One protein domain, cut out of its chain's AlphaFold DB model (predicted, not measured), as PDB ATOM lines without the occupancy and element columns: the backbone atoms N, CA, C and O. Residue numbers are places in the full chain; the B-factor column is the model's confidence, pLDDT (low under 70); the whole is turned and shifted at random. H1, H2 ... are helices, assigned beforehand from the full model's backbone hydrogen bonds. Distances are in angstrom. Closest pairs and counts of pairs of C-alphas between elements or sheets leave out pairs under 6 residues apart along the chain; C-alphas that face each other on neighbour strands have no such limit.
ATOM      1  N   ARG A   2      -1.339 -38.340  -2.851       73.31
ATOM      2  CA  ARG A   2      -0.018 -38.463  -2.181       73.31
ATOM      3  C   ARG A   2       1.102 -39.031  -3.069       73.31
ATOM      4  O   ARG A   2       2.223 -38.545  -3.009       73.31
ATOM      5  N   PHE A   3       0.799 -40.022  -3.907       87.62
ATOM      6  CA  PHE A   3       1.774 -40.612  -4.836       87.62
ATOM      7  C   PHE A   3       2.127 -39.699  -6.015       87.62
ATOM      8  O   PHE A   3       3.272 -39.689  -6.445       87.62
ATOM      9  N   ILE A   4       1.179 -38.879  -6.479       89.62
ATOM     10  CA  ILE A   4       1.414 -37.896  -7.548       89.62
ATOM     11  C   ILE A   4       2.371 -36.815  -7.042       89.62
ATOM     12  O   ILE A   4       3.349 -36.505  -7.707       89.62
ATOM     13  N   PHE A   5       2.142 -36.312  -5.825       91.69
ATOM     14  CA  PHE A   5       3.022 -35.319  -5.211       91.69
ATOM     15  C   PHE A   5       4.441 -35.863  -5.000       91.69
ATOM     16  O   PHE A   5       5.413 -35.200  -5.339       91.69
ATOM     17  N   LYS A   6       4.570 -37.103  -4.509       86.12
ATOM     18  CA  LYS A   6       5.875 -37.765  -4.367       86.12
ATOM     19  C   LYS A   6       6.580 -37.943  -5.712       86.12
ATOM     20  O   LYS A   6       7.757 -37.628  -5.806       86.12
ATOM     21  N   SER A   7       5.859 -38.402  -6.735       92.25
ATOM     22  CA  SER A   7       6.413 -38.568  -8.083       92.25
ATOM     23  C   SER A   7       6.909 -37.233  -8.647       92.25
ATOM     24  O   SER A   7       8.027 -37.143  -9.137       92.25
ATOM     25  N   LEU A   8       6.137 -36.161  -8.462       94.44
ATOM     26  CA  LEU A   8       6.502 -34.818  -8.909       94.44
ATOM     27  C   LEU A   8       7.752 -34.287  -8.187       94.44
ATOM     28  O   LEU A   8       8.646 -33.746  -8.832       94.44
ATOM     29  N   VAL A   9       7.864 -34.504  -6.873       93.19
ATOM     30  CA  VAL A   9       9.059 -34.133  -6.095       93.19
ATOM     31  C   VAL A   9      10.292 -34.921  -6.543       93.19
ATOM     32  O   VAL A   9      11.362 -34.337  -6.686       93.19
ATOM     33  N   VAL A  10      10.155 -36.224  -6.808       93.69
ATOM     34  CA  VAL A  10      11.264 -37.055  -7.307       93.69
ATOM     35  C   VAL A  10      11.704 -36.598  -8.697       93.69
ATOM     36  O   VAL A  10      12.899 -36.478  -8.938       93.69
ATOM     37  N   ILE A  11      10.764 -36.262  -9.584       92.56
ATOM     38  CA  ILE A  11      11.072 -35.735 -10.920       92.56
ATOM     39  C   ILE A  11      11.842 -34.413 -10.819       92.56
ATOM     40  O   ILE A  11      12.872 -34.258 -11.472       92.56
ATOM     41  N   LEU A  12      11.404 -33.481  -9.968       92.44
ATOM     42  CA  LEU A  12      12.121 -32.220  -9.752       92.44
ATOM     43  C   LEU A  12      13.522 -32.442  -9.171       92.44
ATOM     44  O   LEU A  12      14.464 -31.762  -9.576       92.44
ATOM     45  N   LEU A  13      13.671 -33.405  -8.261       93.94
ATOM     46  CA  LEU A  13      14.961 -33.753  -7.673       93.94
ATOM     47  C   LEU A  13      15.908 -34.318  -8.734       93.94
ATOM     48  O   LEU A  13      17.041 -33.861  -8.838       93.94
ATOM     49  N   VAL A  14      15.442 -35.253  -9.560       90.19
ATOM     50  CA  VAL A  14      16.246 -35.853 -10.634       90.19
ATOM     51  C   VAL A  14      16.640 -34.810 -11.678       90.19
ATOM     52  O   VAL A  14      17.801 -34.766 -12.075       90.19
ATOM     53  N   LEU A  15      15.723 -33.924 -12.077       86.75
ATOM     54  CA  LEU A  15      16.027 -32.835 -13.012       86.75
ATOM     55  C   LEU A  15      17.045 -31.849 -12.426       86.75
ATOM     56  O   LEU A  15      17.982 -31.455 -13.116       86.75
ATOM     57  N   GLY A  16      16.895 -31.481 -11.152       87.38
ATOM     58  CA  GLY A  16      17.821 -30.585 -10.465       87.38
ATOM     59  C   GLY A  16      19.217 -31.189 -10.322       87.38
ATOM     60  O   GLY A  16      20.203 -30.546 -10.676       87.38
ATOM     61  N   VAL A  17      19.301 -32.440  -9.860       89.50
ATOM     62  CA  VAL A  17      20.572 -33.158  -9.683       89.50
ATOM     63  C   VAL A  17      21.235 -33.426 -11.031       89.50
ATOM     64  O   VAL A  17      22.420 -33.151 -11.182       89.50
ATOM     65  N   GLY A  18      20.488 -33.891 -12.034       85.75
ATOM     66  CA  GLY A  18      21.017 -34.132 -13.375       85.75
ATOM     67  C   GLY A  18      21.574 -32.859 -14.012       85.75
ATOM     68  O   GLY A  18      22.715 -32.845 -14.473       85.75
ATOM     69  N   ASN A  19      20.820 -31.758 -13.954       85.19
ATOM     70  CA  ASN A  19      21.286 -30.458 -14.435       85.19
ATOM     71  C   ASN A  19      22.536 -29.979 -13.677       85.19
ATOM     72  O   ASN A  19      23.455 -29.441 -14.288       85.19
ATOM     73  N   TYR A  20      22.598 -30.207 -12.362       84.50
ATOM     74  CA  TYR A  20      23.738 -29.818 -11.535       84.50
ATOM     75  C   TYR A  20      25.006 -30.634 -11.832       84.50
ATOM     76  O   TYR A  20      26.098 -30.074 -11.886       84.50
ATOM     77  N   LEU A  21      24.877 -31.937 -12.082       86.31
ATOM     78  CA  LEU A  21      26.013 -32.791 -12.441       86.31
ATOM     79  C   LEU A  21      26.600 -32.422 -13.807       86.31
ATOM     80  O   LEU A  21      27.819 -32.360 -13.958       86.31
ATOM     81  N   VAL A  22      25.748 -32.124 -14.791       79.25
ATOM     82  CA  VAL A  22      26.213 -31.637 -16.099       79.25
ATOM     83  C   VAL A  22      26.870 -30.264 -15.959       79.25
ATOM     84  O   VAL A  22      27.924 -30.029 -16.544       79.25
ATOM     85  N   TYR A  23      26.310 -29.385 -15.127       81.50
ATOM     86  CA  TYR A  23      26.917 -28.093 -14.825       81.50
ATOM     87  C   TYR A  23      28.316 -28.232 -14.201       81.50
ATOM     88  O   TYR A  23      29.235 -27.538 -14.623       81.50
ATOM     89  N   LEU A  24      28.516 -29.157 -13.255       82.19
ATOM     90  CA  LEU A  24      29.833 -29.419 -12.657       82.19
ATOM     91  C   LEU A  24      30.874 -29.884 -13.685       82.19
ATOM     92  O   LEU A  24      32.042 -29.522 -13.572       82.19
ATOM     93  N   LYS A  25      30.463 -30.680 -14.679       71.06
ATOM     94  CA  LYS A  25      31.366 -31.224 -15.702       71.06
ATOM     95  C   LYS A  25      31.721 -30.200 -16.782       71.06
ATOM     96  O   LYS A  25      32.860 -30.171 -17.238       71.06
ATOM     97  N   THR A  26      30.752 -29.396 -17.208       75.12
ATOM     98  CA  THR A  26      30.870 -28.574 -18.424       75.12
ATOM     99  C   THR A  26      30.949 -27.073 -18.123       75.12
ATOM    100  O   THR A  26      31.245 -26.284 -19.014       75.12
ATOM    101  N   GLY A  27      30.661 -26.646 -16.886       73.44
ATOM    102  CA  GLY A  27      30.611 -25.234 -16.476       73.44
ATOM    103  C   GLY A  27      29.468 -24.428 -17.107       73.44
ATOM    104  O   GLY A  27      29.384 -23.217 -16.923       73.44
ATOM    105  N   GLN A  28      28.589 -25.085 -17.863       66.50
ATOM    106  CA  GLN A  28      27.496 -24.475 -18.614       66.50
ATOM    107  C   GLN A  28      26.167 -25.105 -18.208       66.50
ATOM    108  O   GLN A  28      26.099 -26.298 -17.915       66.50
ATOM    109  N   PHE A  29      25.100 -24.303 -18.186       68.00
ATOM    110  CA  PHE A  29      23.752 -24.781 -17.887       68.00
ATOM    111  C   PHE A  29      23.132 -25.430 -19.142       68.00
ATOM    112  O   PHE A  29      22.793 -24.729 -20.096       68.00
ATOM    113  N   PRO A  30      22.942 -26.761 -19.182       66.94
ATOM    114  CA  PRO A  30      22.448 -27.447 -20.380       66.94
ATOM    115  C   PRO A  30      20.987 -27.106 -20.703       66.94
ATOM    116  O   PRO A  30      20.622 -26.995 -21.871       66.94
ATOM    117  N   ILE A  31      20.144 -26.880 -19.684       68.81
ATOM    118  CA  ILE A  31      18.722 -26.556 -19.890       68.81
ATOM    119  C   ILE A  31      18.555 -25.216 -20.627       68.81
ATOM    120  O   ILE A  31      17.633 -25.070 -21.430       68.81
ATOM    121  N   THR A  32      19.448 -24.244 -20.406       66.25
ATOM    122  CA  THR A  32      19.406 -22.965 -21.134       66.25
ATOM    123  C   THR A  32      19.868 -23.120 -22.580       66.25
ATOM    124  O   THR A  32      19.219 -22.571 -23.465       66.25
ATOM    125  N   ALA A  33      20.885 -23.946 -22.846       64.12
ATOM    126  CA  ALA A  33      21.351 -24.214 -24.210       64.12
ATOM    127  C   ALA A  33      20.282 -24.910 -25.075       64.12
ATOM    128  O   ALA A  33      20.084 -24.558 -26.236       64.12
ATOM    129  N   ILE A  34      19.530 -25.857 -24.502       64.25
ATOM    130  CA  ILE A  34      18.423 -26.532 -25.200       64.25
ATOM    131  C   ILE A  34      17.301 -25.539 -25.534       64.25
ATOM    132  O   ILE A  34      16.742 -25.586 -26.627       64.25
ATOM    133  N   ARG A  35      16.989 -24.614 -24.615       66.12
ATOM    134  CA  ARG A  35      15.952 -23.590 -24.820       66.12
ATOM    135  C   ARG A  35      16.314 -22.596 -25.925       66.12
ATOM    136  O   ARG A  35      15.419 -22.116 -26.610       66.12
ATOM    137  N   GLU A  36      17.592 -22.264 -26.064       66.94
ATOM    138  CA  GLU A  36      18.074 -21.322 -27.079       66.94
ATOM    139  C   GLU A  36      18.184 -21.965 -28.467       66.94
ATOM    140  O   GLU A  36      17.928 -21.300 -29.466       66.94
ATOM    141  N   ASN A  37      18.513 -23.258 -28.534       64.00
ATOM    142  CA  ASN A  37      18.732 -23.959 -29.800       64.00
ATOM    143  C   ASN A  37      17.450 -24.553 -30.417       64.00
ATOM    144  O   ASN A  37      17.384 -24.760 -31.626       64.00
ATOM    145  N   TYR A  38      16.421 -24.831 -29.610       60.69
ATOM    146  CA  TYR A  38      15.160 -25.404 -30.085       60.69
ATOM    147  C   TYR A  38      14.039 -24.373 -29.971       60.69
ATOM    148  O   TYR A  38      13.610 -24.057 -28.865       60.69
ATOM    149  N   ASN A  39      13.561 -23.880 -31.125       63.25
ATOM    150  CA  ASN A  39      12.462 -22.917 -31.333       63.25
ATOM    151  C   ASN A  39      11.118 -23.346 -30.689       63.25
ATOM    152  O   ASN A  39      10.112 -23.549 -31.364       63.25
ATOM    153  N   GLY A  40      11.075 -23.490 -29.368       64.62
ATOM    154  CA  GLY A  40       9.880 -23.808 -28.593       64.62
ATOM    155  C   GLY A  40       9.589 -25.296 -28.387       64.62
ATOM    156  O   GLY A  40       8.861 -25.603 -27.446       64.62
ATOM    157  N   ASP A  41      10.174 -26.221 -29.156       73.00
ATOM    158  CA  ASP A  41       9.831 -27.657 -29.067       73.00
ATOM    159  C   ASP A  41      10.784 -28.495 -28.192       73.00
ATOM    160  O   ASP A  41      11.142 -29.637 -28.479       73.00
ATOM    161  N   TRP A  42      11.212 -27.912 -27.074       72.31
ATOM    162  CA  TRP A  42      12.075 -28.579 -26.094       72.31
ATOM    163  C   TRP A  42      11.397 -29.788 -25.423       72.31
ATOM    164  O   TRP A  42      12.077 -30.686 -24.932       72.31
ATOM    165  N   LEU A  43      10.059 -29.827 -25.395       71.50
ATOM    166  CA  LEU A  43       9.284 -30.936 -24.831       71.50
ATOM    167  C   LEU A  43       9.315 -32.179 -25.722       71.50
ATOM    168  O   LEU A  43       9.343 -33.286 -25.183       71.50
ATOM    169  N   ALA A  44       9.308 -32.024 -27.049       70.44
ATOM    170  CA  ALA A  44       9.482 -33.150 -27.963       70.44
ATOM    171  C   ALA A  44      10.897 -33.726 -27.850       70.44
ATOM    172  O   ALA A  44      11.037 -34.924 -27.619       70.44
ATOM    173  N   ALA A  45      11.922 -32.866 -27.863       66.81
ATOM    174  CA  ALA A  45      13.317 -33.279 -27.680       66.81
ATOM    175  C   ALA A  45      13.550 -33.986 -26.329       66.81
ATOM    176  O   ALA A  45      14.280 -34.975 -26.239       66.81
ATOM    177  N   LEU A  46      12.882 -33.522 -25.265       67.00
ATOM    178  CA  LEU A  46      12.938 -34.172 -23.957       67.00
ATOM    179  C   LEU A  46      12.265 -35.548 -23.970       67.00
ATOM    180  O   LEU A  46      12.797 -36.494 -23.399       67.00
ATOM    181  N   LYS A  47      11.096 -35.671 -24.608       69.19
ATOM    182  CA  LYS A  47      10.394 -36.957 -24.731       69.19
ATOM    183  C   LYS A  47      11.210 -37.972 -25.518       69.19
ATOM    184  O   LYS A  47      11.267 -39.121 -25.106       69.19
ATOM    185  N   GLU A  48      11.854 -37.530 -26.591       68.94
ATOM    186  CA  GLU A  48      12.746 -38.354 -27.405       68.94
ATOM    187  C   GLU A  48      13.951 -38.838 -26.584       68.94
ATOM    188  O   GLU A  48      14.263 -40.024 -26.589       68.94
ATOM    189  N   SER A  49      14.526 -37.961 -25.752       65.06
ATOM    190  CA  SER A  49      15.645 -38.296 -24.853       65.06
ATOM    191  C   SER A  49      15.294 -39.308 -23.749       65.06
ATOM    192  O   SER A  49      16.191 -39.912 -23.164       65.06
ATOM    193  N   PHE A  50      14.009 -39.488 -23.429       67.00
ATOM    194  CA  PHE A  50      13.535 -40.432 -22.406       67.00
ATOM    195  C   PHE A  50      12.831 -41.660 -22.994       67.00
ATOM    196  O   PHE A  50      12.131 -42.374 -22.267       67.00
ATOM    197  N   SER A  51      13.011 -41.927 -24.287       70.88
ATOM    198  CA  SER A  51      12.484 -43.127 -24.928       70.88
ATOM    199  C   SER A  51      13.087 -44.385 -24.280       70.88
ATOM    200  O   SER A  51      14.311 -44.541 -24.253       70.88
ATOM    201  N   PRO A  52      12.260 -45.303 -23.743       72.88
ATOM    202  CA  PRO A  52      12.742 -46.511 -23.074       72.88
ATOM    203  C   PRO A  52      13.619 -47.386 -23.975       72.88
ATOM    204  O   PRO A  52      14.577 -47.987 -23.495       72.88
ATOM    205  N   ASP A  53      13.318 -47.431 -25.273       75.75
ATOM    206  CA  ASP A  53      14.066 -48.219 -26.255       75.75
ATOM    207  C   ASP A  53      15.497 -47.694 -26.462       75.75
ATOM    208  O   ASP A  53      16.445 -48.483 -26.515       75.75
ATOM    209  N   ASP A  54      15.680 -46.371 -26.474       73.44
ATOM    210  CA  ASP A  54      17.001 -45.741 -26.586       73.44
ATOM    211  C   ASP A  54      17.808 -45.889 -25.299       73.44
ATOM    212  O   ASP A  54      19.014 -46.140 -25.336       73.44
ATOM    213  N   LEU A  55      17.148 -45.813 -24.140       76.38
ATOM    214  CA  LEU A  55      17.806 -46.037 -22.856       76.38
ATOM    215  C   LEU A  55      18.303 -47.482 -22.735       76.38
ATOM    216  O   LEU A  55      19.428 -47.717 -22.298       76.38
ATOM    217  N   VAL A  56      17.481 -48.458 -23.130       81.25
ATOM    218  CA  VAL A  56      17.835 -49.881 -23.069       81.25
ATOM    219  C   VAL A  56      18.927 -50.217 -24.082       81.25
ATOM    220  O   VAL A  56      19.848 -50.965 -23.750       81.25
ATOM    221  N   SER A  57      18.865 -49.660 -25.294       77.75
ATOM    222  CA  SER A  57      19.903 -49.872 -26.305       77.75
ATOM    223  C   SER A  57      21.229 -49.225 -25.898       77.75
ATOM    224  O   SER A  57      22.270 -49.871 -26.000       77.75
ATOM    225  N   THR A  58      21.192 -48.015 -25.336       80.06
ATOM    226  CA  THR A  58      22.374 -47.325 -24.802       80.06
ATOM    227  C   THR A  58      22.954 -48.078 -23.613       80.06
ATOM    228  O   THR A  58      24.154 -48.309 -23.569       80.06
ATOM    229  N   ALA A  59      22.120 -48.538 -22.677       80.69
ATOM    230  CA  ALA A  59      22.573 -49.319 -21.531       80.69
ATOM    231  C   ALA A  59      23.237 -50.634 -21.958       80.69
ATOM    232  O   ALA A  59      24.305 -50.965 -21.448       80.69
ATOM    233  N   LYS A  60      22.653 -51.363 -22.919       82.62
ATOM    234  CA  LYS A  60      23.285 -52.565 -23.483       82.62
ATOM    235  C   LYS A  60      24.604 -52.238 -24.168       82.62
ATOM    236  O   LYS A  60      25.592 -52.909 -23.907       82.62
ATOM    237  N   LYS A  61      24.633 -51.178 -24.975       80.06
ATOM    238  CA  LYS A  61      25.832 -50.752 -25.693       80.06
ATOM    239  C   LYS A  61      26.963 -50.376 -24.741       80.06
ATOM    240  O   LYS A  61      28.072 -50.833 -24.943       80.06
ATOM    241  N   THR A  62      26.685 -49.613 -23.688       77.81
ATOM    242  CA  THR A  62      27.687 -49.248 -22.680       77.81
ATOM    243  C   THR A  62      28.176 -50.463 -21.896       77.81
ATOM    244  O   THR A  62      29.345 -50.532 -21.550       77.81
ATOM    245  N   VAL A  63      27.308 -51.437 -21.611       80.12
ATOM    246  CA  VAL A  63      27.722 -52.687 -20.955       80.12
ATOM    247  C   VAL A  63      28.605 -53.527 -21.880       80.12
ATOM    248  O   VAL A  63      29.619 -54.044 -21.419       80.12
ATOM    249  N   ASP A  64      28.272 -53.622 -23.166       80.06
ATOM    250  CA  ASP A  64      29.103 -54.294 -24.175       80.06
ATOM    251  C   ASP A  64      30.447 -53.564 -24.388       80.06
ATOM    252  O   ASP A  64      31.479 -54.202 -24.581       80.06
ATOM    253  N   ASP A  65      30.452 -52.234 -24.297       70.75
ATOM    254  CA  ASP A  65      31.640 -51.377 -24.424       70.75
ATOM    255  C   ASP A  65      32.546 -51.454 -23.184       70.75
ATOM    256  O   ASP A  65      33.760 -51.478 -23.300       70.75
ATOM    257  N   LEU A  66      31.966 -51.589 -21.985       68.38
ATOM    258  CA  LEU A  66      32.708 -51.794 -20.734       68.38
ATOM    259  C   LEU A  66      33.211 -53.233 -20.555       68.38
ATOM    260  O   LEU A  66      34.152 -53.459 -19.798       68.38
ATOM    261  N   THR A  67      32.557 -54.215 -21.181       73.56
ATOM    262  CA  THR A  67      32.994 -55.624 -21.142       73.56
ATOM    263  C   THR A  67      34.018 -55.953 -22.222       73.56
ATOM    264  O   THR A  67      34.752 -56.930 -22.075       73.56
ATOM    265  N   ASN A  68      34.128 -55.122 -23.259       63.94
ATOM    266  CA  ASN A  68      35.326 -55.069 -24.081       63.94
ATOM    267  C   ASN A  68      36.370 -54.220 -23.351       63.94
ATOM    268  O   ASN A  68      36.307 -52.999 -23.330       63.94
TER     269      ASN A  68
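This is residues 2 to 68 of the 150 residues of the protein "DUF4124 domain-containing protein" of Cellvibrio sp. 79 (UniProt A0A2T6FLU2). The four helices form an open, loose chain with no packed core: two longer helices, H1 and H4, stand as separate arms, and the short helices H2 and H3 join them. H2 packs across residues 19 to 23 of H1, while residues 2 to 14 of H1 stick out at one end and residues 47 to 68, with H4, at the other. The printed part has 67 residues, with four named helices in the order H1, H2, H3, H4 and no named strand; the class is all helix. The whole is loose, with a radius of gyration of the C-alphas of 14.9 A, and spans 38 by 35 by 25 A.

H1, residues 2 to 26, touches H2, residues 30 to 37, with its residues 19 to 23 alone. Their closest C-alphas, those of Asn 19 and Pro 30, are 6.8 A apart, and their lines are about perpendicular at 82 degrees. H2 is close to but not clearly touching H3, residues 42 to 49; their closest C-alphas, those of Arg 35 and Trp 42, are 6.4 A apart. These two run opposite ways at a steep tilt of 60 degrees. H3 and H4, residues 52 to 67, meet only through their link. H1 is apart from H3 and H4, and H2 is apart from H4. In H1, H2, H3 and H4, every O i to N i+4 pair is within hydrogen-bond range.

H1 begins at C-alpha 2, (-0.018, -38.463, -2.181), and is 36.3 A long from first to last C-alpha. H2 measures 10.7 A and H3 10.4 A. H4 measures 22.3 A and ends at C-alpha 67, (32.994, -55.624, -21.142).

The C-alphas of Arg 2 and Asn 68, the two farthest apart, are 44.8 A apart. The printed part has no cut, and its three links are tight. The mean pLDDT of the printed part is 76.8; residues 28 to 40, 45 to 50, 66 and 68 are under 70.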